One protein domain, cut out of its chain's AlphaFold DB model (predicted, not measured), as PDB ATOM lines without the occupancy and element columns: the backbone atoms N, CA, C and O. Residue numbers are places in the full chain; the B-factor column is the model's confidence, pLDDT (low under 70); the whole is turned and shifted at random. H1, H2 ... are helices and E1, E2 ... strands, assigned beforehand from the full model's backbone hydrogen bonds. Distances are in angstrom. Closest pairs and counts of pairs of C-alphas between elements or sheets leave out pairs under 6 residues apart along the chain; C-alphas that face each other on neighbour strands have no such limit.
ATOM      1  N   ARG A   2      54.376 -20.424 -22.195       92.06
ATOM      2  CA  ARG A   2      55.366 -20.778 -23.256       92.06
ATOM      3  C   ARG A   2      55.513 -19.747 -24.397       92.06
ATOM      4  O   ARG A   2      56.625 -19.329 -24.695       92.06
ATOM      5  N   ALA A   3      54.405 -19.274 -24.976       90.25
ATOM      6  CA  ALA A   3      54.424 -18.275 -26.053       90.25
ATOM      7  C   ALA A   3      54.963 -16.887 -25.635       90.25
ATOM      8  O   ALA A   3      55.547 -16.194 -26.461       90.25
ATOM      9  N   HIS A   4      54.811 -16.482 -24.367       90.31
ATOM     10  CA  HIS A   4      55.422 -15.258 -23.821       90.31
ATOM     11  C   HIS A   4      56.937 -15.416 -23.714       90.31
ATOM     12  O   HIS A   4      57.670 -14.566 -24.196       90.31
ATOM     13  N   ILE A   5      57.411 -16.541 -23.174       94.81
ATOM     14  CA  ILE A   5      58.849 -16.835 -23.056       94.81
ATOM     15  C   ILE A   5      59.523 -16.806 -24.442       94.81
ATOM     16  O   ILE A   5      60.507 -16.094 -24.631       94.81
ATOM     17  N   ALA A   6      58.911 -17.433 -25.450       94.94
ATOM     18  CA  ALA A   6      59.419 -17.408 -26.824       94.94
ATOM     19  C   ALA A   6      59.412 -16.012 -27.496       94.94
ATOM     20  O   ALA A   6      60.239 -15.762 -28.370       94.94
ATOM     21  N   THR A   7      58.495 -15.104 -27.126       94.12
ATOM     22  CA  THR A   7      58.305 -13.800 -27.813       94.12
ATOM     23  C   THR A   7      58.808 -12.576 -27.046       94.12
ATOM     24  O   THR A   7      58.928 -11.508 -27.643       94.12
ATOM     25  N   LYS A   8      59.090 -12.707 -25.746       93.00
ATOM     26  CA  LYS A   8      59.632 -11.642 -24.886       93.00
ATOM     27  C   LYS A   8      61.050 -11.915 -24.407       93.00
ATOM     28  O   LYS A   8      61.831 -10.980 -24.312       93.00
ATOM     29  N   HIS A   9      61.373 -13.179 -24.145       89.94
ATOM     30  CA  HIS A   9      62.688 -13.607 -23.656       89.94
ATOM     31  C   HIS A   9      63.535 -14.263 -24.758       89.94
ATOM     32  O   HIS A   9      64.647 -14.708 -24.499       89.94
ATOM     33  N   HIS A  10      62.999 -14.347 -25.985       94.44
ATOM     34  CA  HIS A  10      63.645 -14.895 -27.188       94.44
ATOM     35  C   HIS A  10      64.311 -16.274 -27.002       94.44
ATOM     36  O   HIS A  10      65.259 -16.624 -27.704       94.44
ATOM     37  N   MET A  11      63.790 -17.088 -26.078       96.44
ATOM     38  CA  MET A  11      64.358 -18.386 -25.711       96.44
ATOM     39  C   MET A  11      63.301 -19.496 -25.660       96.44
ATOM     40  O   MET A  11      62.110 -19.244 -25.468       96.44
ATOM     41  N   ASN A  12      63.740 -20.747 -25.820       96.62
ATOM     42  CA  ASN A  12      62.894 -21.922 -25.599       96.62
ATOM     43  C   ASN A  12      62.538 -22.040 -24.101       96.62
ATOM     44  O   ASN A  12      63.357 -21.735 -23.233       96.62
ATOM     45  N   TYR A  13      61.332 -22.533 -23.807       93.06
ATOM     46  CA  TYR A  13      60.836 -22.820 -22.460       93.06
ATOM     47  C   TYR A  13      61.818 -23.665 -21.636       93.06
ATOM     48  O   TYR A  13      62.040 -23.380 -20.468       93.06
ATOM     49  N   GLU A  14      62.462 -24.659 -22.247       94.88
ATOM     50  CA  GLU A  14      63.447 -25.516 -21.567       94.88
ATOM     51  C   GLU A  14      64.715 -24.751 -21.164       94.88
ATOM     52  O   GLU A  14      65.254 -24.975 -20.081       94.88
ATOM     53  N   LYS A  15      65.174 -23.805 -21.998       95.69
ATOM     54  CA  LYS A  15      66.325 -22.947 -21.673       95.69
ATOM     55  C   LYS A  15      65.969 -21.966 -20.554       95.69
ATOM     56  O   LYS A  15      66.770 -21.787 -19.640       95.69
ATOM     57  N   TYR A  16      64.756 -21.409 -20.585       95.62
ATOM     58  CA  TYR A  16      64.215 -20.583 -19.501       95.62
ATOM     59  C   TYR A  16      64.157 -21.365 -18.183       95.62
ATOM     60  O   TYR A  16      64.655 -20.892 -17.171       95.62
ATOM     61  N   VAL A  17      63.628 -22.595 -18.193       93.81
ATOM     62  CA  VAL A  17      63.513 -23.415 -16.975       93.81
ATOM     63  C   VAL A  17      64.878 -23.786 -16.383       93.81
ATOM     64  O   VAL A  17      65.008 -23.848 -15.165       93.81
ATOM     65  N   ARG A  18      65.920 -23.958 -17.211       95.38
ATOM     66  CA  ARG A  18      67.300 -24.161 -16.726       95.38
ATOM     67  C   ARG A  18      67.960 -22.898 -16.160       95.38
ATOM     68  O   ARG A  18      68.836 -23.031 -15.319       95.38
ATOM     69  N   SER A  19      67.591 -21.704 -16.628       94.62
ATOM     70  CA  SER A  19      68.249 -20.436 -16.249       94.62
ATOM     71  C   SER A  19      67.505 -19.630 -15.181       94.62
ATOM     72  O   SER A  19      68.128 -18.847 -14.471       94.62
ATOM     73  N   HIS A  20      66.194 -19.835 -15.041       88.19
ATOM     74  CA  HIS A  20      65.326 -19.081 -14.130       88.19
ATOM     75  C   HIS A  20      64.418 -19.986 -13.279       88.19
ATOM     76  O   HIS A  20      63.504 -19.499 -12.618       88.19
ATOM     77  N   GLY A  21      64.643 -21.304 -13.304       88.25
ATOM     78  CA  GLY A  21      63.794 -22.279 -12.624       88.25
ATOM     79  C   GLY A  21      62.426 -22.462 -13.287       88.25
ATOM     80  O   GLY A  21      62.099 -21.890 -14.331       88.25
ATOM     81  N   THR A  22      61.586 -23.303 -12.687       80.62
ATOM     82  CA  THR A  22      60.227 -23.534 -13.181       80.62
ATOM     83  C   THR A  22      59.375 -22.281 -13.019       80.62
ATOM     84  O   THR A  22      59.006 -21.924 -11.908       80.62
ATOM     85  N   ALA A  23      58.959 -21.680 -14.136       70.06
ATOM     86  CA  ALA A  23      58.051 -20.525 -14.173       70.06
ATOM     87  C   ALA A  23      56.622 -20.798 -13.638       70.06
ATOM     88  O   ALA A  23      55.729 -19.963 -13.773       70.06
ATOM     89  N   GLU A  24      56.385 -21.979 -13.070       74.50
ATOM     90  CA  GLU A  24      55.156 -22.332 -12.376       74.50
ATOM     91  C   GLU A  24      55.205 -21.710 -10.973       74.50
ATOM     92  O   GLU A  24      55.756 -22.288 -10.039       74.50
ATOM     93  N   THR A  25      54.645 -20.499 -10.854       62.50
ATOM     94  CA  THR A  25      54.314 -19.847  -9.574       62.50
ATOM     95  C   THR A  25      53.725 -20.873  -8.619       62.50
ATOM     96  O   THR A  25      52.792 -21.560  -9.036       62.50
ATOM     97  N   VAL A  26      54.241 -20.968  -7.385       53.28
ATOM     98  CA  VAL A  26      53.924 -22.032  -6.412       53.28
ATOM     99  C   VAL A  26      52.418 -22.295  -6.353       53.28
ATOM    100  O   VAL A  26      51.670 -21.591  -5.676       53.28
ATOM    101  N   THR A  27      51.955 -23.307  -7.093       72.50
ATOM    102  CA  THR A  27      50.538 -23.656  -7.109       72.50
ATOM    103  C   THR A  27      50.251 -24.335  -5.788       72.50
ATOM    104  O   THR A  27      50.642 -25.492  -5.604       72.50
ATOM    105  N   MET A  28      49.584 -23.619  -4.881       86.38
ATOM    106  CA  MET A  28      49.076 -24.197  -3.640       86.38
ATOM    107  C   MET A  28      48.349 -25.508  -3.959       86.38
ATOM    108  O   MET A  28      47.698 -25.641  -5.003       86.38
ATOM    109  N   LYS A  29      48.493 -26.503  -3.089       94.06
ATOM    110  CA  LYS A  29      47.759 -27.758  -3.220       94.06
ATOM    111  C   LYS A  29      46.459 -27.641  -2.442       94.06
ATOM    112  O   LYS A  29      46.483 -27.326  -1.258       94.06
ATOM    113  N   PHE A  30      45.346 -27.924  -3.103       95.69
ATOM    114  CA  PHE A  30      44.118 -28.278  -2.412       95.69
ATOM    115  C   PHE A  30      44.230 -29.736  -1.973       95.69
ATOM    116  O   PHE A  30      44.686 -30.578  -2.754       95.69
ATOM    117  N   ARG A  31      43.800 -30.034  -0.749       97.25
ATOM    118  CA  ARG A  31      43.658 -31.392  -0.233       97.25
ATOM    119  C   ARG A  31      42.192 -31.571   0.129       97.25
ATOM    120  O   ARG A  31      41.680 -30.799   0.923       97.25
ATOM    121  N   CYS A  32      41.517 -32.535  -0.485       97.44
ATOM    122  CA  CYS A  32      40.111 -32.788  -0.179       97.44
ATOM    123  C   CYS A  32      39.980 -33.460   1.190       97.44
ATOM    124  O   CYS A  32      40.605 -34.489   1.430       97.44
ATOM    125  N   ASP A  33      39.139 -32.953   2.077       97.06
ATOM    126  CA  ASP A  33      38.977 -33.503   3.424       97.06
ATOM    127  C   ASP A  33      38.154 -34.805   3.426       97.06
ATOM    128  O   ASP A  33      38.353 -35.660   4.283       97.06
ATOM    129  N   LEU A  34      37.322 -35.028   2.396       96.56
ATOM    130  CA  LEU A  34      36.511 -36.245   2.230       96.56
ATOM    131  C   LEU A  34      37.274 -37.463   1.664       96.56
ATOM    132  O   LEU A  34      36.752 -38.576   1.709       96.56
ATOM    133  N   CYS A  35      38.465 -37.288   1.075       97.44
ATOM    134  CA  CYS A  35      39.281 -38.410   0.558       97.44
ATOM    135  C   CYS A  35      40.806 -38.229   0.656       97.44
ATOM    136  O   CYS A  35      41.562 -39.093   0.214       97.44
ATOM    137  N   HIS A  36      41.268 -37.095   1.174       97.00
ATOM    138  CA  HIS A  36      42.670 -36.680   1.301       97.00
ATOM    139  C   HIS A  36      43.479 -36.634  -0.006       97.00
ATOM    140  O   HIS A  36      44.707 -36.525   0.037       97.00
ATOM    141  N   SER A  37      42.811 -36.655  -1.167       97.06
ATOM    142  CA  SER A  37      43.476 -36.485  -2.462       97.06
ATOM    143  C   SER A  37      44.008 -35.058  -2.635       97.06
ATOM    144  O   SER A  37      43.332 -34.081  -2.304       97.06
ATOM    145  N   GLU A  38      45.235 -34.945  -3.145       96.75
ATOM    146  CA  GLU A  38      45.886 -33.668  -3.442       96.75
ATOM    147  C   GLU A  38      45.706 -33.277  -4.912       96.75
ATOM    148  O   GLU A  38      45.853 -34.100  -5.817       96.75
ATOM    149  N   MET A  39      45.471 -31.991  -5.166       95.69
ATOM    150  CA  MET A  39      45.412 -31.421  -6.513       95.69
ATOM    151  C   MET A  39      45.829 -29.951  -6.529       95.69
ATOM    152  O   MET A  39      45.883 -29.293  -5.495       95.69
ATOM    153  N   LYS A  40      46.119 -29.401  -7.714       91.81
ATOM    154  CA  LYS A  40      46.415 -27.966  -7.855       91.81
ATOM    155  C   LYS A  40      45.186 -27.146  -7.444       91.81
ATOM    156  O   LYS A  40      44.115 -27.356  -8.018       91.81
ATOM    157  N   HIS A  41      45.363 -26.220  -6.497       93.06
ATOM    158  CA  HIS A  41      44.342 -25.313  -5.967       93.06
ATOM    159  C   HIS A  41      43.899 -24.318  -7.047       93.06
ATOM    160  O   HIS A  41      44.383 -23.192  -7.152       93.06
ATOM    161  N   CYS A  42      42.985 -24.771  -7.899       91.25
ATOM    162  CA  CYS A  42      42.241 -23.924  -8.811       91.25
ATOM    163  C   CYS A  42      40.782 -24.380  -8.833       91.25
ATOM    164  O   CYS A  42      40.487 -25.579  -8.823       91.25
ATOM    165  N   ARG A  43      39.878 -23.400  -8.880       92.75
ATOM    166  CA  ARG A  43      38.425 -23.569  -8.756       92.75
ATOM    167  C   ARG A  43      37.880 -24.698  -9.645       92.75
ATOM    168  O   ARG A  43      37.111 -25.533  -9.183       92.75
ATOM    169  N   GLN A  44      38.360 -24.788 -10.889       92.88
ATOM    170  CA  GLN A  44      37.922 -25.793 -11.862       92.88
ATOM    171  C   GLN A  44      38.260 -27.243 -11.461       92.88
ATOM    172  O   GLN A  44      37.427 -28.126 -11.651       92.88
ATOM    173  N   ASN A  45      39.450 -27.490 -10.897       95.94
ATOM    174  CA  ASN A  45      39.848 -28.828 -10.441       95.94
ATOM    175  C   ASN A  45      39.033 -29.257  -9.220       95.94
ATOM    176  O   ASN A  45      38.604 -30.404  -9.149       95.94
ATOM    177  N   ILE A  46      38.794 -28.329  -8.288       96.88
ATOM    178  CA  ILE A  46      38.038 -28.590  -7.058       96.88
ATOM    179  C   ILE A  46      36.576 -28.918  -7.406       96.88
ATOM    180  O   ILE A  46      36.082 -29.962  -6.991       96.88
ATOM    181  N   TYR A  47      35.915 -28.124  -8.264       97.12
ATOM    182  CA  TYR A  47      34.567 -28.454  -8.759       97.12
ATOM    183  C   TYR A  47      34.513 -29.804  -9.481       97.12
ATOM    184  O   TYR A  47      33.590 -30.580  -9.237       97.12
ATOM    185  N   ALA A  48      35.473 -30.095 -10.368       97.62
ATOM    186  CA  ALA A  48      35.525 -31.382 -11.059       97.62
ATOM    187  C   ALA A  48      35.671 -32.535 -10.055       97.62
ATOM    188  O   ALA A  48      34.933 -33.510 -10.126       97.62
ATOM    189  N   HIS A  49      36.546 -32.395  -9.060       98.19
ATOM    190  CA  HIS A  49      36.749 -33.400  -8.025       98.19
ATOM    191  C   HIS A  49      35.501 -33.658  -7.168       98.19
ATOM    192  O   HIS A  49      35.085 -34.812  -7.049       98.19
ATOM    193  N   MET A  50      34.865 -32.617  -6.618       97.94
ATOM    194  CA  MET A  50      33.660 -32.789  -5.793       97.94
ATOM    195  C   MET A  50      32.513 -33.402  -6.600       97.94
ATOM    196  O   MET A  50      31.856 -34.343  -6.148       97.94
ATOM    197  N   LYS A  51      32.345 -32.960  -7.850       97.88
ATOM    198  CA  LYS A  51      31.329 -33.483  -8.767       97.88
ATOM    199  C   LYS A  51      31.602 -34.916  -9.228       97.88
ATOM    200  O   LYS A  51      30.657 -35.692  -9.368       97.88
ATOM    201  N   ASP A  52      32.857 -35.284  -9.489       97.62
ATOM    202  CA  ASP A  52      33.186 -36.561 -10.126       97.62
ATOM    203  C   ASP A  52      33.575 -37.667  -9.142       97.62
ATOM    204  O   ASP A  52      33.185 -38.813  -9.376       97.62
ATOM    205  N   VAL A  53      34.238 -37.345  -8.029       98.31
ATOM    206  CA  VAL A  53      34.598 -38.312  -6.975       98.31
ATOM    207  C   VAL A  53      33.515 -38.393  -5.900       98.31
ATOM    208  O   VAL A  53      33.079 -39.491  -5.565       98.31
ATOM    209  N   HIS A  54      33.042 -37.251  -5.394       97.44
ATOM    210  CA  HIS A  54      32.129 -37.210  -4.242       97.44
ATOM    211  C   HIS A  54      30.640 -37.105  -4.610       97.44
ATOM    212  O   HIS A  54      29.789 -37.416  -3.780       97.44
ATOM    213  N   LYS A  55      30.324 -36.737  -5.859       98.12
ATOM    214  CA  LYS A  55      28.961 -36.512  -6.386       98.12
ATOM    215  C   LYS A  55      28.168 -35.437  -5.626       98.12
ATOM    216  O   LYS A  55      26.947 -35.528  -5.537       98.12
ATOM    217  N   ILE A  56      28.867 -34.416  -5.136       97.25
ATOM    218  CA  ILE A  56      28.306 -33.276  -4.396       97.25
ATOM    219  C   ILE A  56      28.632 -31.951  -5.092       97.25
ATOM    220  O   ILE A  56      29.564 -31.866  -5.898       97.25
ATOM    221  N   THR A  57      27.856 -30.918  -4.781       97.12
ATOM    222  CA  THR A  57      28.209 -29.518  -5.064       97.12
ATOM    223  C   THR A  57      29.342 -29.032  -4.142       97.12
ATOM    224  O   THR A  57      29.775 -29.760  -3.249       97.12
ATOM    225  N   LEU A  58      29.877 -27.828  -4.381       95.31
ATOM    226  CA  LEU A  58      30.868 -27.231  -3.468       95.31
ATOM    227  C   LEU A  58      30.183 -26.697  -2.201       95.31
ATOM    228  O   LEU A  58      30.681 -26.901  -1.105       95.31
ATOM    229  N   ASP A  59      28.982 -26.155  -2.359       94.00
ATOM    230  CA  ASP A  59      28.068 -25.727  -1.305       94.00
ATOM    231  C   ASP A  59      27.809 -26.901  -0.321       94.00
ATOM    232  O   ASP A  59      28.069 -26.807   0.875       94.00
ATOM    233  N   GLU A  60      27.451 -28.085  -0.843       96.25
ATOM    234  CA  GLU A  60      27.320 -29.324  -0.055       96.25
ATOM    235  C   GLU A  60      28.644 -29.877   0.508       96.25
ATOM    236  O   GLU A  60      28.610 -30.791   1.334       96.25
ATOM    237  N   TYR A  61      29.806 -29.429   0.028       95.56
ATOM    238  CA  TYR A  61      31.102 -29.783   0.613       95.56
ATOM    239  C   TYR A  61      31.396 -28.887   1.819       95.56
ATOM    240  O   TYR A  61      31.776 -29.398   2.872       95.56
ATOM    241  N   GLU A  62      31.151 -27.584   1.685       93.25
ATOM    242  CA  GLU A  62      31.263 -26.588   2.754       93.25
ATOM    243  C   GLU A  62      30.312 -26.938   3.918       93.25
ATOM    244  O   GLU A  62      30.760 -27.056   5.057       93.25
ATOM    245  N   ASP A  63      29.050 -27.292   3.637       94.50
ATOM    246  CA  ASP A  63      28.096 -27.794   4.645       94.50
ATOM    247  C   ASP A  63      28.569 -29.069   5.384       94.50
ATOM    248  O   ASP A  63      28.187 -29.306   6.531       94.50
ATOM    249  N   ARG A  64      29.363 -29.937   4.733       93.50
ATOM    250  CA  ARG A  64      29.749 -31.266   5.264       93.50
ATOM    251  C   ARG A  64      31.091 -31.296   5.983       93.50
ATOM    252  O   ARG A  64      31.261 -32.114   6.883       93.50
ATOM    253  N   ILE A  65      32.042 -30.466   5.562       91.94
ATOM    254  CA  ILE A  65      33.330 -30.286   6.250       91.94
ATOM    255  C   ILE A  65      33.194 -29.296   7.415       91.94
ATOM    256  O   ILE A  65      33.999 -29.319   8.346       91.94
ATOM    257  N   GLY A  66      32.133 -28.492   7.398       65.19
ATOM    258  CA  GLY A  66      31.895 -27.401   8.324       65.19
ATOM    259  C   GLY A  66      32.114 -26.063   7.611       65.19
ATOM    260  O   GLY A  66      33.010 -25.909   6.787       65.19
ATOM    261  N   GLY A  67      31.370 -25.022   7.974       55.94
ATOM    262  CA  GLY A  67      31.028 -24.794   9.380       55.94
ATOM    263  C   GLY A  67      32.297 -24.633  10.228       55.94
ATOM    264  O   GLY A  67      32.296 -24.999  11.400       55.94
ATOM    265  N   TYR A  68      33.387 -24.155   9.607       53.22
ATOM    266  CA  TYR A  68      34.617 -23.738  10.275       53.22
ATOM    267  C   TYR A  68      34.245 -22.826  11.443       53.22
ATOM    268  O   TYR A  68      33.562 -21.820  11.244       53.22
TER     269      TYR A  68
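AT A GLANCE: This is residues 2 to 68 of the 659 residues of the protein "C2H2-type domain-containing protein" of Tigriopus californicus (UniProt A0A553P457). Picture a dumbbell: two small lobes far apart, joined by the thin, drawn-out stretch of residues 21 to 28. The first lobe is just two short helices, H1 and H2, set at a steep angle; the second is the hairpin of E1 and E2 with H3 packed over it and H4 beyond H3, at the far end of the rod. The printed part has 67 residues, with four named helices and two named strands in the order H1, H2, E1, E2, H3, H4; the strands make one antiparallel sheet, E1 - E2, and the class is mostly helix. The whole is extended, with a radius of gyration of the C-alphas of 17.6 A and spans of 49 by 18 by 17 A.

HOW THE PARTS SIT: Start with H1, residues 2 to 8, which touches H2, residues 13 to 20; their closest C-alphas are those of Arg 2 and Tyr 13, 5.9 A apart. The two helices run the same way at a steep tilt of 68 degrees, only just short of about perpendicular. Move on to the hairpin of E1, residues 29 to 31, and E2, residues 38 to 40, antiparallel at 143 degrees; there N 30 and O 39, at 2.8 A, and N 39 and O 30, at 2.9 A, are within hydrogen-bond range. Next comes H3, residues 43 to 54, whose closest C-alphas to the strands are Asn 45 to Met 39 of E2, 7.3 A, and Ile 46 to Phe 30 of E1, 7.7 A. Last is H4, residues 59 to 65, close but not clearly touching H3; the closest C-alphas, Met 50 and Tyr 61, are 7.5 A apart. H1 is apart from E1, E2, H3 and H4, and H4 is apart from both strands. Every O i to N i+4 pair is within hydrogen-bond range in H1, H2 and H3, and 2 of 3 in H4.

IN THESE COORDINATES: Find C-alpha 2 at (55.366, -20.778, -23.256), where H1 begins; it runs 10.2 A, as does H2. E1 measures 6.2 A and E2 7.2 A. H3, the longest helix, starts at C-alpha 43, (38.425, -23.569, -8.756), and runs 15.7 A. H4 covers 10.3 A and ends at C-alpha 65, (33.330, -30.286, 6.250).

THE WHOLE: The two C-alphas farthest apart, those of His 10 and Gly 67, are 50.0 A apart. The printed part has no cut, and no link is long; H2 to E1, with 8 residues, is a short one. Mean pLDDT of the printed part is 90.8, and residues 25 to 26 and 66 to 68 are under 70.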